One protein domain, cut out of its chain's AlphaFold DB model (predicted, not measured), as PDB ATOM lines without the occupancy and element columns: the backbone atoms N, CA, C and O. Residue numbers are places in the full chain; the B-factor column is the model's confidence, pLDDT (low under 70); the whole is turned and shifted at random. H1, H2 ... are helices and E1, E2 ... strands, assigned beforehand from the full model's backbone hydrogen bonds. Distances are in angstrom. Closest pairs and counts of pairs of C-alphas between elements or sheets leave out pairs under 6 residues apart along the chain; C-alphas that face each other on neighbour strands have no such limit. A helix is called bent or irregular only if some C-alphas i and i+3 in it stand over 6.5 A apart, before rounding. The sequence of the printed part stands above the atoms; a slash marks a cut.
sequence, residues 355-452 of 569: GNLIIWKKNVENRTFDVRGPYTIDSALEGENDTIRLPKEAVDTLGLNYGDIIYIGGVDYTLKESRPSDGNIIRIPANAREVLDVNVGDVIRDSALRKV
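What this domain is: This is residues 355 to 452 of the 569 residues of a protein of Methanobacteriales archaeon (UniProt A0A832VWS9). A two-stranded hairpin arm, E1 and E2, reaches away from one end of a body in which two small sheets, E4 E6 E5 and E3 E7, come side by side along E4 and E7. The short helices H1 and H3 lie at the end of the body near the arm, and H2 lies toward the opposite end. The printed part has 98 residues, with the named elements in the order E1, E2, E3, E4, H1, E5, E6, E7, H2, H3. The class is mixed, helices and strands; the sheet E4 E6 E5 is mixed, E1 E2 antiparallel and E3 E7 parallel. The whole is compact, with a radius of gyration of the C-alphas of 13.7 A, yet elongated, spanning 41 by 26 by 25 A with the arm making its length.

Where its parts are: E1, residues 356 to 364, begins with C-alpha 356 at (581.738, 734.050, 430.243), is 16.9 A long and bends by 99 degrees at residue 361. E2, residues 367 to 372, is 13.2 A long and runs on at 50 degrees into E3, residues 375 to 379. E4 is residues 387 to 390, H1 392 to 398 and E5 405 to 408. E6, residues 411 to 417, is 19.5 A long and begins with C-alpha 411 at (570.203, 712.789, 410.617). E7 is residues 425 to 428, H2 430 to 435, and H3 446 to 452, ending with C-alpha 452 at (572.787, 720.488, 425.036).

How they stand to each other: The sheet E4 E6 E5 is only just strongly twisted, its C-alphas up to 4.3 A off its best plane. E6 is parallel to E4, with N 416 and O 388 2.9 A apart, and antiparallel to E5 in a hairpin, with N 413 and O 406 2.8 A apart. E4 and E7 have Leu 390 and Ile 426 as their closest C-alphas, 4.9 A apart. E3 and E7 are parallel, with N 426 and O 376 2.9 A apart. Residues 375 to 376 of E3 also pair antiparallel with residues 443 to 444. H2 is on the sheet E4 E6 E5 at a height of 8.0 A, over none of its strands; H1 only grazes it. H1 and H3 touch at Leu 398 and Arg 450, their closest C-alphas, 6.2 A apart, at a steep tilt of 51 degrees, the same way. The hairpin E1 and E2 has N 358 and O 370 2.9 A apart; E1 is apart from H1. H1 and H2 have every O i to N i+4 pair within hydrogen-bond range; H3 has 1 of 3, and 3 of 4 O i to N i+3 pairs. H3 is only just irregular, with C-alphas 447 and 450 7.0 A apart.

The domain as a whole: The C-alphas farthest apart are those of Lys 361 and Gly 383, 43.7 A. The printed part has no cut and no long link. Mean pLDDT of the printed part is 89.5; residues 355, 364 and 365 are under 70.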
ATOM      1  N   GLY A 355     577.579 736.867 429.854       69.94
ATOM      2  CA  GLY A 355     578.857 736.402 429.271       69.94
ATOM      3  C   GLY A 355     579.702 735.467 430.149       69.94
ATOM      4  O   GLY A 355     579.501 735.372 431.355       69.94
ATOM      5  N   ASN A 356     580.700 734.817 429.548       79.31
ATOM      6  CA  ASN A 356     581.738 734.050 430.243       79.31
ATOM      7  C   ASN A 356     583.138 734.606 429.928       79.31
ATOM      8  O   ASN A 356     583.606 734.476 428.798       79.31
ATOM      9  N   LEU A 357     583.815 735.208 430.909       82.31
ATOM     10  CA  LEU A 357     585.220 735.608 430.789       82.31
ATOM     11  C   LEU A 357     586.124 734.453 431.224       82.31
ATOM     12  O   LEU A 357     586.169 734.105 432.402       82.31
ATOM     13  N   ILE A 358     586.911 733.932 430.289       81.06
ATOM     14  CA  ILE A 358     587.879 732.866 430.542       81.06
ATOM     15  C   ILE A 358     589.283 733.465 430.545       81.06
ATOM     16  O   ILE A 358     589.676 734.163 429.613       81.06
ATOM     17  N   ILE A 359     590.055 733.184 431.592       83.38
ATOM     18  CA  ILE A 359     591.447 733.614 431.752       83.38
ATOM     19  C   ILE A 359     592.324 732.373 431.883       83.38
ATOM     20  O   ILE A 359     592.153 731.580 432.813       83.38
ATOM     21  N   TRP A 360     593.301 732.216 430.994       83.69
ATOM     22  CA  TRP A 360     594.244 731.099 431.050       83.69
ATOM     23  C   TRP A 360     595.528 731.489 431.774       83.69
ATOM     24  O   TRP A 360     596.086 732.566 431.571       83.69
ATOM     25  N   LYS A 361     596.056 730.573 432.595       80.31
ATOM     26  CA  LYS A 361     597.337 730.779 433.300       80.31
ATOM     27  C   LYS A 361     598.548 730.775 432.358       80.31
ATOM     28  O   LYS A 361     599.604 731.287 432.718       80.31
ATOM     29  N   LYS A 362     598.423 730.154 431.183       77.75
ATOM     30  CA  LYS A 362     599.453 730.076 430.138       77.75
ATOM     31  C   LYS A 362     598.846 730.521 428.814       77.75
ATOM     32  O   LYS A 362     597.654 730.336 428.607       77.75
ATOM     33  N   ASN A 363     599.671 731.085 427.937       72.12
ATOM     34  CA  ASN A 363     599.235 731.511 426.612       72.12
ATOM     35  C   ASN A 363     598.786 730.280 425.800       72.12
ATOM     36  O   ASN A 363     599.591 729.375 425.573       72.12
ATOM     37  N   VAL A 364     597.512 730.236 425.411       66.31
ATOM     38  CA  VAL A 364     596.928 729.193 424.555       66.31
ATOM     39  C   VAL A 364     596.609 729.867 423.234       66.31
ATOM     40  O   VAL A 364     595.901 730.863 423.235       66.31
ATOM     41  N   GLU A 365     597.156 729.379 422.117       66.25
ATOM     42  CA  GLU A 365     596.834 729.910 420.777       66.25
ATOM     43  C   GLU A 365     596.975 731.441 420.660       66.25
ATOM     44  O   GLU A 365     596.191 732.114 419.998       66.25
ATOM     45  N   ASN A 366     597.991 732.007 421.319       71.38
ATOM     46  CA  ASN A 366     598.283 733.442 421.316       71.38
ATOM     47  C   ASN A 366     597.231 734.338 422.017       71.38
ATOM     48  O   ASN A 366     597.259 735.558 421.840       71.38
ATOM     49  N   ARG A 367     596.343 733.764 422.844       72.31
ATOM     50  CA  ARG A 367     595.404 734.480 423.724       72.31
ATOM     51  C   ARG A 367     595.643 734.169 425.207       72.31
ATOM     52  O   ARG A 367     595.990 733.057 425.603       72.31
ATOM     53  N   THR A 368     595.443 735.189 426.047       80.19
ATOM     54  CA  THR A 368     595.535 735.099 427.521       80.19
ATOM     55  C   THR A 368     594.173 735.183 428.209       80.19
ATOM     56  O   THR A 368     594.010 734.652 429.308       80.19
ATOM     57  N   PHE A 369     593.188 735.796 427.552       82.31
ATOM     58  CA  PHE A 369     591.798 735.857 427.988       82.31
ATOM     59  C   PHE A 369     590.856 735.851 426.777       82.31
ATOM     60  O   PHE A 369     591.282 736.180 425.668       82.31
ATOM     61  N   ASP A 370     589.601 735.469 426.994       78.19
ATOM     62  CA  ASP A 370     588.556 735.381 425.969       78.19
ATOM     63  C   ASP A 370     587.169 735.578 426.597       78.19
ATOM     64  O   ASP A 370     586.991 735.321 427.789       78.19
ATOM     65  N   VAL A 371     586.194 736.033 425.807       78.19
ATOM     66  CA  VAL A 371     584.811 736.250 426.257       78.19
ATOM     67  C   VAL A 371     583.871 735.425 425.387       78.19
ATOM     68  O   VAL A 371     583.728 735.700 424.199       78.19
ATOM     69  N   ARG A 372     583.209 734.429 425.982       84.69
ATOM     70  CA  ARG A 372     582.329 733.480 425.285       84.69
ATOM     71  C   ARG A 372     580.879 733.622 425.710       84.69
ATOM     72  O   ARG A 372     580.583 733.990 426.846       84.69
ATOM     73  N   GLY A 373     579.980 733.257 424.799       80.50
ATOM     74  CA  GLY A 373     578.550 733.222 425.064       80.50
ATOM     75  C   GLY A 373     577.938 734.572 425.492       80.50
ATOM     76  O   GLY A 373     578.583 735.621 425.425       80.50
ATOM     77  N   PRO A 374     576.648 734.561 425.857       86.88
ATOM     78  CA  PRO A 374     575.753 733.427 425.704       86.88
ATOM     79  C   PRO A 374     575.348 733.313 424.230       86.88
ATOM     80  O   PRO A 374     575.575 734.232 423.432       86.88
ATOM     81  N   TYR A 375     574.755 732.187 423.872       90.25
ATOM     82  CA  TYR A 375     574.318 731.894 422.520       90.25
ATOM     83  C   TYR A 375     572.801 731.917 422.439       90.25
ATOM     84  O   TYR A 375     572.132 731.361 423.304       90.25
ATOM     85  N   THR A 376     572.252 732.559 421.411       92.38
ATOM     86  CA  THR A 376     570.800 732.591 421.192       92.38
ATOM     87  C   THR A 376     570.437 731.607 420.094       92.38
ATOM     88  O   THR A 376     571.012 731.670 419.007       92.38
ATOM     89  N   ILE A 377     569.491 730.712 420.364       95.88
ATOM     90  CA  ILE A 377     568.992 729.771 419.363       95.88
ATOM     91  C   ILE A 377     568.050 730.489 418.400       95.88
ATOM     92  O   ILE A 377     567.119 731.183 418.813       95.88
ATOM     93  N   ASP A 378     568.269 730.282 417.107       96.69
ATOM     94  CA  ASP A 378     567.392 730.748 416.037       96.69
ATOM     95  C   ASP A 378     567.160 729.637 415.002       96.69
ATOM     96  O   ASP A 378     567.828 728.597 414.981       96.69
ATOM     97  N   SER A 379     566.184 729.853 414.129       95.19
ATOM     98  CA  SER A 379     565.904 728.952 413.022       95.19
ATOM     99  C   SER A 379     567.062 728.921 412.025       95.19
ATOM    100  O   SER A 379     567.735 729.932 411.767       95.19
ATOM    101  N   ALA A 380     567.259 727.742 411.431       93.94
ATOM    102  CA  ALA A 380     568.043 727.598 410.215       93.94
ATOM    103  C   ALA A 380     567.546 728.544 409.114       93.94
ATOM    104  O   ALA A 380     566.398 728.995 409.105       93.94
ATOM    105  N   LEU A 381     568.449 728.864 408.195       92.62
ATOM    106  CA  LEU A 381     568.143 729.717 407.059       92.62
ATOM    107  C   LEU A 381     567.260 728.962 406.066       92.62
ATOM    108  O   LEU A 381     567.280 727.733 406.001       92.62
ATOM    109  N   GLU A 382     566.495 729.704 405.272       89.19
ATOM    110  CA  GLU A 382     565.661 729.107 404.234       89.19
ATOM    111  C   GLU A 382     566.521 728.263 403.276       89.19
ATOM    112  O   GLU A 382     567.505 728.748 402.715       89.19
ATOM    113  N   GLY A 383     566.170 726.980 403.138       87.31
ATOM    114  CA  GLY A 383     566.902 726.008 402.321       87.31
ATOM    115  C   GLY A 383     568.063 725.282 403.019       87.31
ATOM    116  O   GLY A 383     568.627 724.370 402.425       87.31
ATOM    117  N   GLU A 384     568.406 725.621 404.265       92.31
ATOM    118  CA  GLU A 384     569.473 724.969 405.041       92.31
ATOM    119  C   GLU A 384     568.906 723.927 406.022       92.31
ATOM    120  O   GLU A 384     568.922 724.114 407.237       92.31
ATOM    121  N   ASN A 385     568.389 722.811 405.505       91.38
ATOM    122  CA  ASN A 385     567.778 721.766 406.342       91.38
ATOM    123  C   ASN A 385     568.790 720.775 406.947       91.38
ATOM    124  O   ASN A 385     568.442 720.061 407.882       91.38
ATOM    125  N   ASP A 386     570.018 720.744 406.429       93.81
ATOM    126  CA  ASP A 386     571.112 719.810 406.745       93.81
ATOM    127  C   ASP A 386     572.346 720.524 407.335       93.81
ATOM    128  O   ASP A 386     573.445 719.979 407.418       93.81
ATOM    129  N   THR A 387     572.194 721.797 407.697       96.25
ATOM    130  CA  THR A 387     573.297 722.663 408.106       96.25
ATOM    131  C   THR A 387     572.987 723.272 409.468       96.25
ATOM    132  O   THR A 387     571.908 723.824 409.680       96.25
ATOM    133  N   ILE A 388     573.961 723.229 410.378       96.69
ATOM    134  CA  ILE A 388     573.915 723.947 411.657       96.69
ATOM    135  C   ILE A 388     574.986 725.033 411.633       96.69
ATOM    136  O   ILE A 388     576.154 724.764 411.343       96.69
ATOM    137  N   ARG A 389     574.589 726.277 411.922       96.75
ATOM    138  CA  ARG A 389     575.521 727.410 411.977       96.75
ATOM    139  C   ARG A 389     575.823 727.797 413.408       96.75
ATOM    140  O   ARG A 389     574.902 728.062 414.177       96.75
ATOM    141  N   LEU A 390     577.109 727.844 413.734       95.19
ATOM    142  CA  LEU A 390     577.620 728.122 415.072       95.19
ATOM    143  C   LEU A 390     578.684 729.237 415.010       95.19
ATOM    144  O   LEU A 390     579.548 729.218 414.120       95.19
ATOM    145  N   PRO A 391     578.683 730.180 415.971       93.50
ATOM    146  CA  PRO A 391     579.800 731.098 416.178       93.50
ATOM    147  C   PRO A 391     581.085 730.327 416.485       93.50
ATOM    148  O   PRO A 391     581.031 729.204 416.998       93.50
ATOM    149  N   LYS A 392     582.244 730.924 416.196       89.88
ATOM    150  CA  LYS A 392     583.539 730.245 416.350       89.88
ATOM    151  C   LYS A 392     583.758 729.778 417.785       89.88
ATOM    152  O   LYS A 392     584.188 728.653 418.005       89.88
ATOM    153  N   GLU A 393     583.360 730.593 418.752       89.06
ATOM    154  CA  GLU A 393     583.482 730.288 420.172       89.06
ATOM    155  C   GLU A 393     582.629 729.073 420.566       89.06
ATOM    156  O   GLU A 393     583.081 728.253 421.356       89.06
ATOM    157  N   ALA A 394     581.429 728.922 419.991       92.19
ATOM    158  CA  ALA A 394     580.549 727.783 420.266       92.19
ATOM    159  C   ALA A 394     581.126 726.480 419.691       92.19
ATOM    160  O   ALA A 394     581.122 725.446 420.357       92.19
ATOM    161  N   VAL A 395     581.665 726.540 418.469       93.06
ATOM    162  CA  VAL A 395     582.344 725.404 417.825       93.06
ATOM    163  C   VAL A 395     583.583 724.982 418.613       93.06
ATOM    164  O   VAL A 395     583.760 723.795 418.885       93.06
ATOM    165  N   ASP A 396     584.388 725.952 419.054       89.31
ATOM    166  CA  ASP A 396     585.557 725.712 419.902       89.31
ATOM    167  C   ASP A 396     585.152 725.110 421.254       89.31
ATOM    168  O   ASP A 396     585.806 724.189 421.744       89.31
ATOM    169  N   THR A 397     584.060 725.593 421.858       88.75
ATOM    170  CA  THR A 397     583.517 725.029 423.099       88.75
ATOM    171  C   THR A 397     583.092 723.576 422.910       88.75
ATOM    172  O   THR A 397     583.385 722.771 423.789       88.75
ATOM    173  N   LEU A 398     582.504 723.203 421.768       91.38
ATOM    174  CA  LEU A 398     582.173 721.809 421.430       91.38
ATOM    175  C   LEU A 398     583.397 720.963 421.031       91.38
ATOM    176  O   LEU A 398     583.311 719.738 421.016       91.38
ATOM    177  N   GLY A 399     584.556 721.582 420.789       88.38
ATOM    178  CA  GLY A 399     585.773 720.892 420.354       88.38
ATOM    179  C   GLY A 399     585.713 720.414 418.902       88.38
ATOM    180  O   GLY A 399     586.421 719.482 418.540       88.38
ATOM    181  N   LEU A 400     584.855 721.017 418.078       92.25
ATOM    182  CA  LEU A 400     584.646 720.651 416.674       92.25
ATOM    183  C   LEU A 400     585.288 721.685 415.739       92.25
ATOM    184  O   LEU A 400     585.840 722.691 416.182       92.25
ATOM    185  N   ASN A 401     585.204 721.452 414.432       92.81
ATOM    186  CA  ASN A 401     585.624 722.382 413.390       92.81
ATOM    187  C   ASN A 401     584.510 722.613 412.363       92.81
ATOM    188  O   ASN A 401     583.590 721.813 412.195       92.81
ATOM    189  N   TYR A 402     584.604 723.718 411.623       93.81
ATOM    190  CA  TYR A 402     583.720 723.939 410.482       93.81
ATOM    191  C   TYR A 402     583.965 722.881 409.398       93.81
ATOM    192  O   TYR A 402     585.106 722.622 409.020       93.81
ATOM    193  N   GLY A 403     582.884 722.298 408.881       91.31
ATOM    194  CA  GLY A 403     582.913 721.186 407.932       91.31
ATOM    195  C   GLY A 403     582.895 719.790 408.567       91.31
ATOM    196  O   GLY A 403     582.819 718.814 407.811       91.31
ATOM    197  N   ASP A 404     582.946 719.695 409.900       94.62
ATOM    198  CA  ASP A 404     582.634 718.469 410.639       94.62
ATOM    199  C   ASP A 404     581.131 718.164 410.558       94.62
ATOM    200  O   ASP A 404     580.306 719.050 410.292       94.62
ATOM    201  N   ILE A 405     580.784 716.896 410.775       95.25
ATOM    202  CA  ILE A 405     579.409 716.394 410.690       95.25
ATOM    203  C   ILE A 405     578.959 715.965 412.083       95.25
ATOM    204  O   ILE A 405     579.688 715.249 412.766       95.25
ATOM    205  N   ILE A 406     577.759 716.367 412.495       95.88
ATOM    206  CA  ILE A 406     577.130 715.909 413.738       95.88
ATOM    207  C   ILE A 406     575.828 715.171 413.443       95.88
ATOM    208  O   ILE A 406     575.076 715.568 412.557       95.88
ATOM    209  N   TYR A 407     575.562 714.102 414.187       95.56
ATOM    210  CA  TYR A 407     574.406 713.236 413.986       95.56
ATOM    211  C   TYR A 407     573.389 713.460 415.097       95.56
ATOM    212  O   TYR A 407     573.597 713.051 416.238       95.56
ATOM    213  N   ILE A 408     572.270 714.096 414.761       95.31
ATOM    214  CA  ILE A 408     571.206 714.425 415.712       95.31
ATOM    215  C   ILE A 408     569.939 713.695 415.270       95.31
ATOM    216  O   ILE A 408     569.449 713.898 414.161       95.31
ATOM    217  N   GLY A 409     569.423 712.801 416.117       90.19
ATOM    218  CA  GLY A 409     568.231 712.003 415.796       90.19
ATOM    219  C   GLY A 409     568.408 711.082 414.580       90.19
ATOM    220  O   GLY A 409     567.433 710.776 413.900       90.19
ATOM    221  N   GLY A 410     569.645 710.673 414.277       88.12
ATOM    222  CA  GLY A 410     569.975 709.840 413.116       88.12
ATOM    223  C   GLY A 410     570.105 710.593 411.786       88.12
ATOM    224  O   GLY A 410     570.350 709.954 410.766       88.12
ATOM    225  N   VAL A 411     569.970 711.923 411.785       94.12
ATOM    226  CA  VAL A 411     570.203 712.789 410.617       94.12
ATOM    227  C   VAL A 411     571.564 713.466 410.752       94.12
ATOM    228  O   VAL A 411     571.935 713.889 411.848       94.12
ATOM    229  N   ASP A 412     572.307 713.563 409.653       94.81
ATOM    230  CA  ASP A 412     573.598 714.233 409.595       94.81
ATOM    231  C   ASP A 412     573.454 715.735 409.314       94.81
ATOM    232  O   ASP A 412     572.715 716.173 408.435       94.81
ATOM    233  N   TYR A 413     574.187 716.542 410.078       97.06
ATOM    234  CA  TYR A 413     574.218 717.992 409.942       97.06
ATOM    235  C   TYR A 413     575.653 718.478 409.781       97.06
ATOM    236  O   TYR A 413     576.515 718.198 410.614       97.06
ATOM    237  N   THR A 414     575.909 719.262 408.735       96.56
ATOM    238  CA  THR A 414     577.224 719.876 408.513       96.56
ATOM    239  C   THR A 414     577.357 721.170 409.311       96.56
ATOM    240  O   THR A 414     576.509 722.062 409.213       96.56
ATOM    241  N   LEU A 415     578.460 721.317 410.051       96.50
ATOM    242  CA  LEU A 415     578.754 722.541 410.791       96.50
ATOM    243  C   LEU A 415     579.312 723.639 409.886       96.50
ATOM    244  O   LEU A 415     580.308 723.446 409.186       96.50
ATOM    245  N   LYS A 416     578.707 724.826 409.939       95.75
ATOM    246  CA  LYS A 416     579.172 726.022 409.223       95.75
ATOM    247  C   LYS A 416     579.308 727.223 410.151       95.75
ATOM    248  O   LYS A 416     578.710 727.287 411.222       95.75
ATOM    249  N   GLU A 417     580.088 728.199 409.707       95.12
ATOM    250  CA  GLU A 417     580.255 729.470 410.410       95.12
ATOM    251  C   GLU A 417     578.956 730.286 410.400       95.12
ATOM    252  O   GLU A 417     578.217 730.308 409.405       95.12
ATOM    253  N   SER A 418     578.655 730.949 411.516       92.00
ATOM    254  CA  SER A 418     577.562 731.924 411.594       92.00
ATOM    255  C   SER A 418     577.800 733.101 410.644       92.00
ATOM    256  O   SER A 418     578.935 733.435 410.304       92.00
ATOM    257  N   ARG A 419     576.732 733.757 410.171       89.62
ATOM    258  CA  ARG A 419     576.912 734.934 409.306       89.62
ATOM    259  C   ARG A 419     577.594 736.059 410.099       89.62
ATOM    260  O   ARG A 419     577.331 736.187 411.293       89.62
ATOM    261  N   PRO A 420     578.350 736.963 409.453       83.62
ATOM    262  CA  PRO A 420     578.931 738.121 410.141       83.62
ATOM    263  C   PRO A 420     577.903 738.972 410.912       83.62
ATOM    264  O   PRO A 420     578.239 739.595 411.914       83.62
ATOM    265  N   SER A 421     576.638 738.981 410.472       83.25
ATOM    266  CA  SER A 421     575.522 739.673 411.132       83.25
ATOM    267  C   SER A 421     574.886 738.908 412.299       83.25
ATOM    268  O   SER A 421     574.136 739.506 413.064       83.25
ATOM    269  N   ASP A 422     575.126 737.599 412.419       83.38
ATOM    270  CA  ASP A 422     574.460 736.725 413.393       83.38
ATOM    271  C   ASP A 422     575.064 736.863 414.804       83.38
ATOM    272  O   ASP A 422     574.407 736.573 415.804       83.38
ATOM    273  N   GLY A 423     576.306 737.343 414.925       83.88
ATOM    274  CA  GLY A 423     576.972 737.494 416.218       83.88
ATOM    275  C   GLY A 423     577.057 736.163 416.975       83.88
ATOM    276  O   GLY A 423     577.792 735.276 416.564       83.88
ATOM    277  N   ASN A 424     576.292 736.023 418.068       86.56
ATOM    278  CA  ASN A 424     576.278 734.805 418.904       86.56
ATOM    279  C   ASN A 424     575.057 733.906 418.628       86.56
ATOM    280  O   ASN A 424     574.694 733.078 419.462       86.56
ATOM    281  N   ILE A 425     574.372 734.102 417.501       93.31
ATOM    282  CA  ILE A 425     573.227 733.270 417.137       93.31
ATOM    283  C   ILE A 425     573.723 731.905 416.653       93.31
ATOM    284  O   ILE A 425     574.600 731.822 415.786       93.31
ATOM    285  N   ILE A 426     573.123 730.849 417.201       95.75
ATOM    286  CA  ILE A 426     573.248 729.478 416.712       95.75
ATOM    287  C   ILE A 426     571.984 729.166 415.919       95.75
ATOM    288  O   ILE A 426     570.877 729.229 416.457       95.75
ATOM    289  N   ARG A 427     572.138 728.831 414.637       96.88
ATOM    290  CA  ARG A 427     571.008 728.489 413.765       96.88
ATOM    291  C   ARG A 427     570.896 726.983 413.631       96.88
ATOM    292  O   ARG A 427     571.823 726.348 413.129       96.88
ATOM    293  N   ILE A 428     569.759 726.439 414.061       96.56
ATOM    294  CA  ILE A 428     569.521 724.994 414.107       96.56
ATOM    295  C   ILE A 428     568.221 724.654 413.345       96.56
ATOM    296  O   ILE A 428     567.182 725.294 413.578       96.56
ATOM    297  N   PRO A 429     568.241 723.657 412.434       96.62
ATOM    298  CA  PRO A 429     567.040 723.154 411.765       96.62
ATOM    299  C   PRO A 429     565.997 722.629 412.758       96.62
ATOM    300  O   PRO A 429     566.338 722.176 413.848       96.62
ATOM    301  N   ALA A 430     564.715 722.669 412.383       94.81
ATOM    302  CA  ALA A 430     563.614 722.321 413.287       94.81
ATOM    303  C   ALA A 430     563.733 720.904 413.880       94.81
ATOM    304  O   ALA A 430     563.614 720.752 415.090       94.81
ATOM    305  N   ASN A 431     564.057 719.907 413.052       94.25
ATOM    306  CA  ASN A 431     564.189 718.515 413.493       94.25
ATOM    307  C   ASN A 431     565.325 718.340 414.515       94.25
ATOM    308  O   ASN A 431     565.161 717.657 415.518       94.25
ATOM    309  N   ALA A 432     566.467 719.001 414.294       95.62
ATOM    310  CA  ALA A 432     567.581 718.967 415.238       95.62
ATOM    311  C   ALA A 432     567.229 719.670 416.558       95.62
ATOM    312  O   ALA A 432     567.584 719.179 417.624       95.62
ATOM    313  N   ARG A 433     566.494 720.789 416.504       95.94
ATOM    314  CA  ARG A 433     566.024 721.501 417.703       95.94
ATOM    315  C   ARG A 433     565.108 720.653 418.580       95.94
ATOM    316  O   ARG A 433     565.244 720.702 419.794       95.94
ATOM    317  N   GLU A 434     564.214 719.881 417.968       94.88
ATOM    318  CA  GLU A 434     563.304 718.980 418.684       94.88
ATOM    319  C   GLU A 434     564.067 717.889 419.448       94.88
ATOM    320  O   GLU A 434     563.762 717.622 420.605       94.88
ATOM    321  N   VAL A 435     565.105 717.307 418.837       95.69
ATOM    322  CA  VAL A 435     565.936 716.274 419.480       95.69
ATOM    323  C   VAL A 435     566.827 716.852 420.583       95.69
ATOM    324  O   VAL A 435     567.021 716.207 421.608       95.69
ATOM    325  N   LEU A 436     567.367 718.056 420.376       95.25
ATOM    326  CA  LEU A 436     568.207 718.752 421.357       95.25
ATOM    327  C   LEU A 436     567.397 719.434 422.477       95.25
ATOM    328  O   LEU A 436     568.001 720.015 423.374       95.25
ATOM    329  N   ASP A 437     566.061 719.392 422.416       95.81
ATOM    330  CA  ASP A 437     565.143 720.059 423.351       95.81
ATOM    331  C   ASP A 437     565.418 721.572 423.503       95.81
ATOM    332  O   ASP A 437     565.521 722.113 424.605       95.81
ATOM    333  N   VAL A 438     565.569 722.278 422.373       95.69
ATOM    334  CA  VAL A 438     565.809 723.735 422.344       95.69
ATOM    335  C   VAL A 438     564.828 724.478 421.438       95.69
ATOM    336  O   VAL A 438     564.472 724.034 420.346       95.69
ATOM    337  N   ASN A 439     564.428 725.677 421.851       96.25
ATOM    338  CA  ASN A 439     563.465 726.523 421.152       96.25
ATOM    339  C   ASN A 439     564.099 727.807 420.611       96.25
ATOM    340  O   ASN A 439     565.114 728.303 421.099       96.25
ATOM    341  N   VAL A 440     563.474 728.380 419.579       95.69
ATOM    342  CA  VAL A 440     563.872 729.694 419.052       95.69
ATOM    343  C   VAL A 440     563.697 730.750 420.144       95.69
ATOM    344  O   VAL A 440     562.616 730.879 420.714       95.69
ATOM    345  N   GLY A 441     564.753 731.521 420.398       91.25
ATOM    346  CA  GLY A 441     564.814 732.523 421.462       91.25
ATOM    347  C   GLY A 441     565.474 732.038 422.754       91.25
ATOM    348  O   GLY A 441     565.796 732.879 423.597       91.25
ATOM    349  N   ASP A 442     565.737 730.735 422.900       92.94
ATOM    350  CA  ASP A 442     566.464 730.215 424.056       92.94
ATOM    351  C   ASP A 442     567.884 730.787 424.105       92.94
ATOM    352  O   ASP A 442     568.560 730.937 423.083       92.94
ATOM    353  N   VAL A 443     568.338 731.118 425.316       90.00
ATOM    354  CA  VAL A 443     569.677 731.656 425.574       90.00
ATOM    355  C   VAL A 443     570.486 730.614 426.335       90.00
ATOM    356  O   VAL A 443     570.265 730.380 427.523       90.00
ATOM    357  N   ILE A 444     571.442 730.003 425.644       88.69
ATOM    358  CA  ILE A 444     572.306 728.947 426.168       88.69
ATOM    359  C   ILE A 444     573.623 729.576 426.620       88.69
ATOM    360  O   ILE A 444     574.299 730.272 425.863       88.69
ATOM    361  N   ARG A 445     574.005 729.337 427.874       87.12
ATOM    362  CA  ARG A 445     575.322 729.743 428.382       87.12
ATOM    363  C   ARG A 445     576.406 728.876 427.761       87.12
ATOM    364  O   ARG A 445     576.180 727.694 427.533       87.12
ATOM    365  N   ASP A 446     577.595 729.437 427.573       86.50
ATOM    366  CA  ASP A 446     578.741 728.689 427.043       86.50
ATOM    367  C   ASP A 446     579.044 727.426 427.873       86.50
ATOM    368  O   ASP A 446     579.207 726.345 427.315       86.50
ATOM    369  N   SER A 447     578.967 727.522 429.204       82.44
ATOM    370  CA  SER A 447     579.136 726.386 430.121       82.44
ATOM    371  C   SER A 447     578.055 725.307 430.014       82.44
ATOM    372  O   SER A 447     578.312 724.159 430.355       82.44
ATOM    373  N   ALA A 448     576.859 725.646 429.527       87.94
ATOM    374  CA  ALA A 448     575.758 724.701 429.333       87.94
ATOM    375  C   ALA A 448     575.687 724.160 427.897       87.94
ATOM    376  O   ALA A 448     574.886 723.269 427.623       87.94
ATOM    377  N   LEU A 449     576.495 724.694 426.974       91.38
ATOM    378  CA  LEU A 449     576.427 724.335 425.562       91.38
ATOM    379  C   LEU A 449     576.740 722.852 425.343       91.38
ATOM    380  O   LEU A 449     576.051 722.198 424.569       91.38
ATOM    381  N   ARG A 450     577.732 722.300 426.051       91.00
ATOM    382  CA  ARG A 450     578.081 720.875 425.937       91.00
ATOM    383  C   ARG A 450     576.959 719.962 426.391       91.00
ATOM    384  O   ARG A 450     576.660 719.012 425.687       91.00
ATOM    385  N   LYS A 451     576.284 720.308 427.486       91.88
ATOM    386  CA  LYS A 451     575.113 719.581 427.974       91.88
ATOM    387  C   LYS A 451     573.990 719.475 426.939       91.88
ATOM    388  O   LYS A 451     573.305 718.462 426.895       91.88
ATOM    389  N   VAL A 452     573.794 720.508 426.115       94.44
ATOM    390  CA  VAL A 452     572.787 720.488 425.036       94.44
ATOM    391  C   VAL A 452     573.159 719.477 423.952       94.44
ATOM    392  O   VAL A 452     572.285 718.816 423.410       94.44
TER     393      VAL A 452